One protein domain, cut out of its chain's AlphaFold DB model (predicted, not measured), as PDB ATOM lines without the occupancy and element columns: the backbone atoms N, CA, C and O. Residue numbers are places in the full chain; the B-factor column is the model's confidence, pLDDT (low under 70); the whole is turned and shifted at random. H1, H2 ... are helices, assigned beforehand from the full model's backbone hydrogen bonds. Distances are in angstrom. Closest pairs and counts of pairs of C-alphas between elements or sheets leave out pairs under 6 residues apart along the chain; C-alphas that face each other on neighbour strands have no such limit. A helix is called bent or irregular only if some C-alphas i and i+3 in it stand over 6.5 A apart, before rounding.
ATOM      1  N   ASP A  27      34.410   6.164 -26.762       67.94
ATOM      2  CA  ASP A  27      34.783   7.415 -27.401       67.94
ATOM      3  C   ASP A  27      34.656   7.273 -28.917       67.94
ATOM      4  O   ASP A  27      35.589   6.886 -29.615       67.94
ATOM      5  N   PHE A  28      33.481   7.619 -29.436       75.69
ATOM      6  CA  PHE A  28      33.210   7.631 -30.874       75.69
ATOM      7  C   PHE A  28      33.810   8.847 -31.593       75.69
ATOM      8  O   PHE A  28      33.580   9.028 -32.789       75.69
ATOM      9  N   SER A  29      34.561   9.715 -30.900       80.38
ATOM     10  CA  SER A  29      35.089  10.947 -31.499       80.38
ATOM     11  C   SER A  29      35.947  10.660 -32.737       80.38
ATOM     12  O   SER A  29      35.832  11.363 -33.740       80.38
ATOM     13  N   GLU A  30      36.776   9.614 -32.704       80.19
ATOM     14  CA  GLU A  30      37.634   9.258 -33.838       80.19
ATOM     15  C   GLU A  30      36.822   8.753 -35.043       80.19
ATOM     16  O   GLU A  30      37.075   9.165 -36.177       80.19
ATOM     17  N   ASP A  31      35.819   7.908 -34.808       81.38
ATOM     18  CA  ASP A  31      34.993   7.333 -35.873       81.38
ATOM     19  C   ASP A  31      34.078   8.377 -36.520       81.38
ATOM     20  O   ASP A  31      33.970   8.430 -37.748       81.38
ATOM     21  N   ILE A  32      33.496   9.274 -35.716       85.56
ATOM     22  CA  ILE A  32      32.699  10.402 -36.216       85.56
ATOM     23  C   ILE A  32      33.571  11.309 -37.092       85.56
ATOM     24  O   ILE A  32      33.153  11.709 -38.178       85.56
ATOM     25  N   LEU A  33      34.801  11.620 -36.659       85.69
ATOM     26  CA  LEU A  33      35.720  12.441 -37.453       85.69
ATOM     27  C   LEU A  33      36.080  11.770 -38.780       85.69
ATOM     28  O   LEU A  33      36.043  12.432 -39.816       85.69
ATOM     29  N   LYS A  34      36.396  10.470 -38.774       85.75
ATOM     30  CA  LYS A  34      36.705   9.718 -40.002       85.75
ATOM     31  C   LYS A  34      35.541   9.734 -40.988       85.75
ATOM     32  O   LYS A  34      35.765   9.958 -42.178       85.75
ATOM     33  N   ASP A  35      34.318   9.534 -40.507       86.75
ATOM     34  CA  ASP A  35      33.117   9.558 -41.344       86.75
ATOM     35  C   ASP A  35      32.863  10.956 -41.932       86.75
ATOM     36  O   ASP A  35      32.650  11.100 -43.137       86.75
ATOM     37  N   LEU A  36      32.982  12.013 -41.128       88.38
ATOM     38  CA  LEU A  36      32.803  13.382 -41.614       88.38
ATOM     39  C   LEU A  36      33.881  13.795 -42.626       88.38
ATOM     40  O   LEU A  36      33.559  14.385 -43.657       88.38
ATOM     41  N   ILE A  37      35.142  13.425 -42.394       87.31
ATOM     42  CA  ILE A  37      36.222  13.650 -43.365       87.31
ATOM     43  C   ILE A  37      35.943  12.864 -44.655       87.31
ATOM     44  O   ILE A  37      36.078  13.411 -45.749       87.31
ATOM     45  N   SER A  38      35.481  11.611 -44.558       89.19
ATOM     46  CA  SER A  38      35.118  10.797 -45.728       89.19
ATOM     47  C   SER A  38      33.950  11.381 -46.530       89.19
ATOM     48  O   SER A  38      33.851  11.135 -47.733       89.19
ATOM     49  N   ARG A  39      33.060  12.139 -45.886       87.88
ATOM     50  CA  ARG A  39      31.953  12.855 -46.536       87.88
ATOM     51  C   ARG A  39      32.385  14.187 -47.159       87.88
ATOM     52  O   ARG A  39      31.571  14.833 -47.814       87.88
ATOM     53  N   GLY A  40      33.651  14.577 -46.994       88.81
ATOM     54  CA  GLY A  40      34.230  15.793 -47.565       88.81
ATOM     55  C   GLY A  40      33.993  17.052 -46.730       88.81
ATOM     56  O   GLY A  40      34.091  18.153 -47.268       88.81
ATOM     57  N   TYR A  41      33.657  16.916 -45.443       87.94
ATOM     58  CA  TYR A  41      33.584  18.064 -44.540       87.94
ATOM     59  C   TYR A  41      34.993  18.529 -44.161       87.94
ATOM     60  O   TYR A  41      35.835  17.730 -43.751       87.94
ATOM     61  N   GLU A  42      35.234  19.836 -44.244       89.00
ATOM     62  CA  GLU A  42      36.529  20.451 -43.948       89.00
ATOM     63  C   GLU A  42      36.371  21.724 -43.103       89.00
ATOM     64  O   GLU A  42      35.310  22.354 -43.065       89.00
ATOM     65  N   GLY A  43      37.452  22.117 -42.420       85.25
ATOM     66  CA  GLY A  43      37.538  23.385 -41.694       85.25
ATOM     67  C   GLY A  43      36.435  23.572 -40.647       85.25
ATOM     68  O   GLY A  43      36.200  22.709 -39.806       85.25
ATOM     69  N   GLU A  44      35.761  24.719 -40.695       86.00
ATOM     70  CA  GLU A  44      34.720  25.102 -39.729       86.00
ATOM     71  C   GLU A  44      33.452  24.237 -39.855       86.00
ATOM     72  O   GLU A  44      32.819  23.906 -38.854       86.00
ATOM     73  N   GLN A  45      33.140  23.767 -41.071       86.81
ATOM     74  CA  GLN A  45      31.989  22.895 -41.331       86.81
ATOM     75  C   GLN A  45      32.167  21.505 -40.711       86.81
ATOM     76  O   GLN A  45      31.195  20.895 -40.270       86.81
ATOM     77  N   LEU A  46      33.410  21.013 -40.643       87.88
ATOM     78  CA  LEU A  46      33.734  19.757 -39.969       87.88
ATOM     79  C   LEU A  46      33.474  19.854 -38.463       87.88
ATOM     80  O   LEU A  46      32.944  18.917 -37.875       87.88
ATOM     81  N   ILE A  47      33.809  20.989 -37.848       85.38
ATOM     82  CA  ILE A  47      33.636  21.207 -36.407       85.38
ATOM     83  C   ILE A  47      32.148  21.279 -36.046       85.38
ATOM     84  O   ILE A  47      31.722  20.610 -35.104       85.38
ATOM     85  N   GLU A  48      31.346  22.034 -36.803       87.50
ATOM     86  CA  GLU A  48      29.891  22.093 -36.586       87.50
ATOM     87  C   GLU A  48      29.229  20.724 -36.773       87.50
ATOM     88  O   GLU A  48      28.435  20.296 -35.932       87.50
ATOM     89  N   ALA A  49      29.577  20.011 -37.849       84.69
ATOM     90  CA  ALA A  49      29.031  18.685 -38.112       84.69
ATOM     91  C   ALA A  49      29.458  17.667 -37.043       84.69
ATOM     92  O   ALA A  49      28.650  16.833 -36.641       84.69
ATOM     93  N   PHE A  50      30.692  17.766 -36.542       86.25
ATOM     94  CA  PHE A  50      31.216  16.911 -35.480       86.25
ATOM     95  C   PHE A  50      30.490  17.126 -34.155       86.25
ATOM     96  O   PHE A  50      30.055  16.160 -33.536       86.25
ATOM     97  N   LEU A  51      30.316  18.382 -33.734       83.75
ATOM     98  CA  LEU A  51      29.587  18.715 -32.509       83.75
ATOM     99  C   LEU A  51      28.146  18.208 -32.565       83.75
ATOM    100  O   LEU A  51      27.667  17.616 -31.598       83.75
ATOM    101  N   LYS A  52      27.485  18.387 -33.713       85.06
ATOM    102  CA  LYS A  52      26.123  17.902 -33.924       85.06
ATOM    103  C   LYS A  52      26.049  16.375 -33.875       85.06
ATOM    104  O   LYS A  52      25.292  15.832 -33.081       85.06
ATOM    105  N   ALA A  53      26.883  15.688 -34.656       82.81
ATOM    106  CA  ALA A  53      26.902  14.229 -34.703       82.81
ATOM    107  C   ALA A  53      27.239  13.608 -33.340       82.81
ATOM    108  O   ALA A  53      26.630  12.621 -32.941       82.81
ATOM    109  N   LYS A  54      28.176  14.208 -32.596       81.00
ATOM    110  CA  LYS A  54      28.539  13.755 -31.252       81.00
ATOM    111  C   LYS A  54      27.380  13.897 -30.264       81.00
ATOM    112  O   LYS A  54      27.162  12.983 -29.477       81.00
ATOM    113  N   SER A  55      26.640  15.005 -30.315       81.06
ATOM    114  CA  SER A  55      25.456  15.210 -29.468       81.06
ATOM    115  C   SER A  55      24.361  14.195 -29.788       81.06
ATOM    116  O   SER A  55      23.872  13.525 -28.884       81.06
ATOM    117  N   ASP A  56      24.042  14.025 -31.074       81.12
ATOM    118  CA  ASP A  56      22.986  13.114 -31.527       81.12
ATOM    119  C   ASP A  56      23.287  11.654 -31.124       81.12
ATOM    120  O   ASP A  56      22.391  10.913 -30.719       81.12
ATOM    121  N   ILE A  57      24.558  11.234 -31.197       77.69
ATOM    122  CA  ILE A  57      24.987   9.880 -30.808       77.69
ATOM    123  C   ILE A  57      24.875   9.665 -29.299       77.69
ATOM    124  O   ILE A  57      24.417   8.605 -28.879       77.69
ATOM    125  N   LEU A  58      25.280  10.645 -28.484       75.06
ATOM    126  CA  LEU A  58      25.177  10.540 -27.028       75.06
ATOM    127  C   LEU A  58      23.715  10.464 -26.578       75.06
ATOM    128  O   LEU A  58      23.378   9.604 -25.772       75.06
ATOM    129  N   GLU A  59      22.839  11.291 -27.153       79.69
ATOM    130  CA  GLU A  59      21.400  11.245 -26.868       79.69
ATOM    131  C   GLU A  59      20.779   9.899 -27.261       79.69
ATOM    132  O   GLU A  59      20.011   9.315 -26.493       79.69
ATOM    133  N   ALA A  60      21.133   9.370 -28.437       76.62
ATOM    134  CA  ALA A  60      20.655   8.066 -28.889       76.62
ATOM    135  C   ALA A  60      21.179   6.915 -28.014       76.62
ATOM    136  O   ALA A  60      20.439   5.970 -27.737       76.62
ATOM    137  N   LEU A  61      22.433   6.990 -27.559       72.44
ATOM    138  CA  LEU A  61      23.028   5.997 -26.669       72.44
ATOM    139  C   LEU A  61      22.374   6.023 -25.285       72.44
ATOM    140  O   LEU A  61      22.066   4.963 -24.745       72.44
ATOM    141  N   ASP A  62      22.117   7.209 -24.732       73.81
ATOM    142  CA  ASP A  62      21.403   7.356 -23.464       73.81
ATOM    143  C   ASP A  62      19.975   6.812 -23.568       73.81
ATOM    144  O   ASP A  62      19.536   6.075 -22.685       73.81
ATOM    145  N   ALA A  63      19.266   7.096 -24.664       76.44
ATOM    146  CA  ALA A  63      17.946   6.523 -24.916       76.44
ATOM    147  C   ALA A  63      17.998   4.988 -24.991       76.44
ATOM    148  O   ALA A  63      17.207   4.310 -24.336       76.44
ATOM    149  N   LEU A  64      18.975   4.434 -25.713       71.38
ATOM    150  CA  LEU A  64      19.168   2.989 -25.841       71.38
ATOM    151  C   LEU A  64      19.541   2.333 -24.504       71.38
ATOM    152  O   LEU A  64      19.062   1.245 -24.190       71.38
ATOM    153  N   LYS A  65      20.343   3.010 -23.676       71.75
ATOM    154  CA  LYS A  65      20.664   2.575 -22.312       71.75
ATOM    155  C   LYS A  65      19.413   2.546 -21.436       71.75
ATOM    156  O   LYS A  65      19.211   1.582 -20.705       71.75
ATOM    157  N   GLN A  66      18.561   3.566 -21.523       74.31
ATOM    158  CA  GLN A  66      17.291   3.598 -20.795       74.31
ATOM    159  C   GLN A  66      16.341   2.488 -21.260       74.31
ATOM    160  O   GLN A  66      15.740   1.823 -20.422       74.31
ATOM    161  N   GLU A  67      16.236   2.230 -22.567       71.56
ATOM    162  CA  GLU A  67      15.434   1.119 -23.097       71.56
ATOM    163  C   GLU A  67      15.954  -0.247 -22.636       71.56
ATOM    164  O   GLU A  67      15.163  -1.091 -22.221       71.56
ATOM    165  N   ALA A  68      17.271  -0.456 -22.642       70.19
ATOM    166  CA  ALA A  68      17.884  -1.695 -22.165       70.19
ATOM    167  C   ALA A  68      17.673  -1.919 -20.658       70.19
ATOM    168  O   ALA A  68      17.506  -3.057 -20.231       70.19
ATOM    169  N   LEU A  69      17.638  -0.847 -19.858       65.88
ATOM    170  CA  LEU A  69      17.292  -0.910 -18.433       65.88
ATOM    171  C   LEU A  69      15.791  -1.164 -18.194       65.88
ATOM    172  O   LEU A  69      15.425  -1.699 -17.152       65.88
ATOM    173  N   GLN A  70      14.925  -0.767 -19.130       64.56
ATOM    174  CA  GLN A  70      13.467  -0.952 -19.051       64.56
ATOM    175  C   GLN A  70      13.000  -2.308 -19.597       64.56
ATOM    176  O   GLN A  70      11.877  -2.727 -19.313       64.56
ATOM    177  N   GLN A  71      13.818  -2.994 -20.398       55.91
ATOM    178  CA  GLN A  71      13.499  -4.340 -20.851       55.91
ATOM    179  C   GLN A  71      13.777  -5.350 -19.730       55.91
ATOM    180  O   GLN A  71      14.883  -5.353 -19.184       55.91
ATOM    181  N   PRO A  72      12.813  -6.231 -19.392       53.06
ATOM    182  CA  PRO A  72      13.062  -7.303 -18.442       53.06
ATOM    183  C   PRO A  72      14.212  -8.138 -18.990       53.06
ATOM    184  O   PRO A  72      14.164  -8.652 -20.113       53.06
ATOM    185  N   SER A  73      15.293  -8.210 -18.220       55.31
ATOM    186  CA  SER A  73      16.439  -9.010 -18.614       55.31
ATOM    187  C   SER A  73      15.973 -10.462 -18.764       55.31
ATOM    188  O   SER A  73      15.267 -10.973 -17.898       55.31
ATOM    189  N   VAL A  74      16.376 -11.141 -19.843       56.31
ATOM    190  CA  VAL A  74      16.079 -12.572 -20.091       56.31
ATOM    191  C   VAL A  74      16.411 -13.446 -18.866       56.31
ATOM    192  O   VAL A  74      15.813 -14.498 -18.668       56.31
ATOM    193  N   THR A  75      17.312 -12.966 -18.007       55.91
ATOM    194  CA  THR A  75      17.627 -13.490 -16.675       55.91
ATOM    195  C   THR A  75      16.407 -13.745 -15.786       55.91
ATOM    196  O   THR A  75      16.359 -14.792 -15.158       55.91
ATOM    197  N   GLU A  76      15.415 -12.849 -15.739       55.75
ATOM    198  CA  GLU A  76      14.235 -13.023 -14.868       55.75
ATOM    199  C   GLU A  76      13.341 -14.175 -15.347       55.75
ATOM    200  O   GLU A  76      12.816 -14.930 -14.536       55.75
ATOM    201  N   LEU A  77      13.239 -14.372 -16.666       57.50
ATOM    202  CA  LEU A  77      12.519 -15.507 -17.256       57.50
ATOM    203  C   LEU A  77      13.266 -16.833 -17.052       57.50
ATOM    204  O   LEU A  77      12.641 -17.884 -16.952       57.50
ATOM    205  N   LEU A  78      14.602 -16.796 -17.011       59.97
ATOM    206  CA  LEU A  78      15.436 -17.971 -16.757       59.97
ATOM    207  C   LEU A  78      15.393 -18.394 -15.285       59.97
ATOM    208  O   LEU A  78      15.317 -19.590 -15.027       59.97
ATOM    209  N   ASP A  79      15.394 -17.448 -14.343       65.00
ATOM    210  CA  ASP A  79      15.259 -17.742 -12.908       65.00
ATOM    211  C   ASP A  79      13.888 -18.365 -12.585       65.00
ATOM    212  O   ASP A  79      13.802 -19.315 -11.807       65.00
ATOM    213  N   GLU A  80      12.813 -17.885 -13.220       66.38
ATOM    214  CA  GLU A  80      11.468 -18.457 -13.062       66.38
ATOM    215  C   GLU A  80      11.383 -19.870 -13.668       66.38
ATOM    216  O   GLU A  80      10.837 -20.781 -13.046       66.38
ATOM    217  N   TYR A  81      12.013 -20.086 -14.830       69.06
ATOM    218  CA  TYR A  81      12.093 -21.402 -15.470       69.06
ATOM    219  C   TYR A  81      12.936 -22.397 -14.664       69.06
ATOM    220  O   TYR A  81      12.593 -23.569 -14.612       69.06
ATOM    221  N   LEU A  82      14.033 -21.961 -14.036       71.81
ATOM    222  CA  LEU A  82      14.906 -22.825 -13.233       71.81
ATOM    223  C   LEU A  82      14.262 -23.228 -11.900       71.81
ATOM    224  O   LEU A  82      14.390 -24.386 -11.506       71.81
ATOM    225  N   ASN A  83      13.515 -22.323 -11.256       72.56
ATOM    226  CA  ASN A  83      12.767 -22.630 -10.030       72.56
ATOM    227  C   ASN A  83      11.677 -23.697 -10.240       72.56
ATOM    228  O   ASN A  83      11.393 -24.452  -9.316       72.56
ATOM    229  N   GLU A  84      11.089 -23.812 -11.438       70.75
ATOM    230  CA  GLU A  84      10.123 -24.885 -11.746       70.75
ATOM    231  C   GLU A  84      10.750 -26.297 -11.766       70.75
ATOM    232  O   GLU A  84      10.016 -27.278 -11.660       70.75
ATOM    233  N   PHE A  85      12.079 -26.430 -11.875       63.50
ATOM    234  CA  PHE A  85      12.775 -27.730 -11.898       63.50
ATOM    235  C   PHE A  85      13.441 -28.117 -10.568       63.50
ATOM    236  O   PHE A  85      14.005 -29.208 -10.490       63.50
TER     237      PHE A  85
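AT A GLANCE: This is residues 27 to 85 of the 88 residues of the protein "UBA domain-containing protein" of Salibacterium qingdaonense (UniProt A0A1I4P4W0). One long helix, H2, makes most of the length of a thin, rod-like model; the short helix H1 folds back over the first part of H2 at a slant, and a second short helix, H3, extends the far end with no helix beside it. The body at the H1 end is small, and residues 59 to 85, which take in the later part of H2 and H3, stick out from it as a long arm. The printed part has 59 residues with three named helices, H1, H2 and H3 in that order along the chain, and no named strand; the class is all helix. The whole is extended, with a radius of gyration of the C-alphas of 19.6 A, and the C-alphas span 64 by 17 by 15 A.

IN THESE COORDINATES: The longest helix, H2, covers residues 43 to 70 and measures 41.0 A from first to last C-alpha, from C-alpha 43 at (37.538, 23.385, -41.694) to C-alpha 70 at (13.467, -0.952, -19.051). H1, residues 29 to 38, comes before it and is 14.2 A long, beginning at C-alpha 29 at (35.089, 10.947, -31.499). H3, residues 74 to 83, comes after it and is 14.6 A long, ending at C-alpha 83 at (12.767, -22.630, -10.030).

HOW THE PARTS SIT: H2 touches H1 with residues 46 to 54 alone. The two have 10 pairs of C-alphas within 8 A, and their closest C-alphas, those of Leu 33 and Phe 50, are 6.6 A apart. Their lines stand at a steep tilt of 50 degrees, and they run opposite ways; their centres are 13.3 A apart. H3 touches no helix: it is apart from H1, and apart from H2 although it follows H2 in the chain. In H1 and H3 every O i to N i+4 pair is within hydrogen-bond range; in H2, 23 of 24 are. No helix is bent or irregular.

THE WHOLE: The two C-alphas farthest apart, those of Gly 43 and Phe 85, are 64.1 A apart, while the first and last printed C-alphas, of Asp 27 and Phe 85, are 44.3 A apart. Residues 59 to 85 stand free, of which 59 to 70 belong to H2 and 74 to 83 to H3. Without them the body has 32 residues, spans 22 by 15 by 11 A and has a radius of gyration of 8.5 A. The printed part has no cut. The link from H1 to H2, with 4 residues, and the link from H2 to H3, with 3 residues, are both tight. The mean pLDDT of the printed part is 76.0; 15 residues are under 70, namely residue 27, residues 69 to 81 and residue 85, and the mean over H3 is 63.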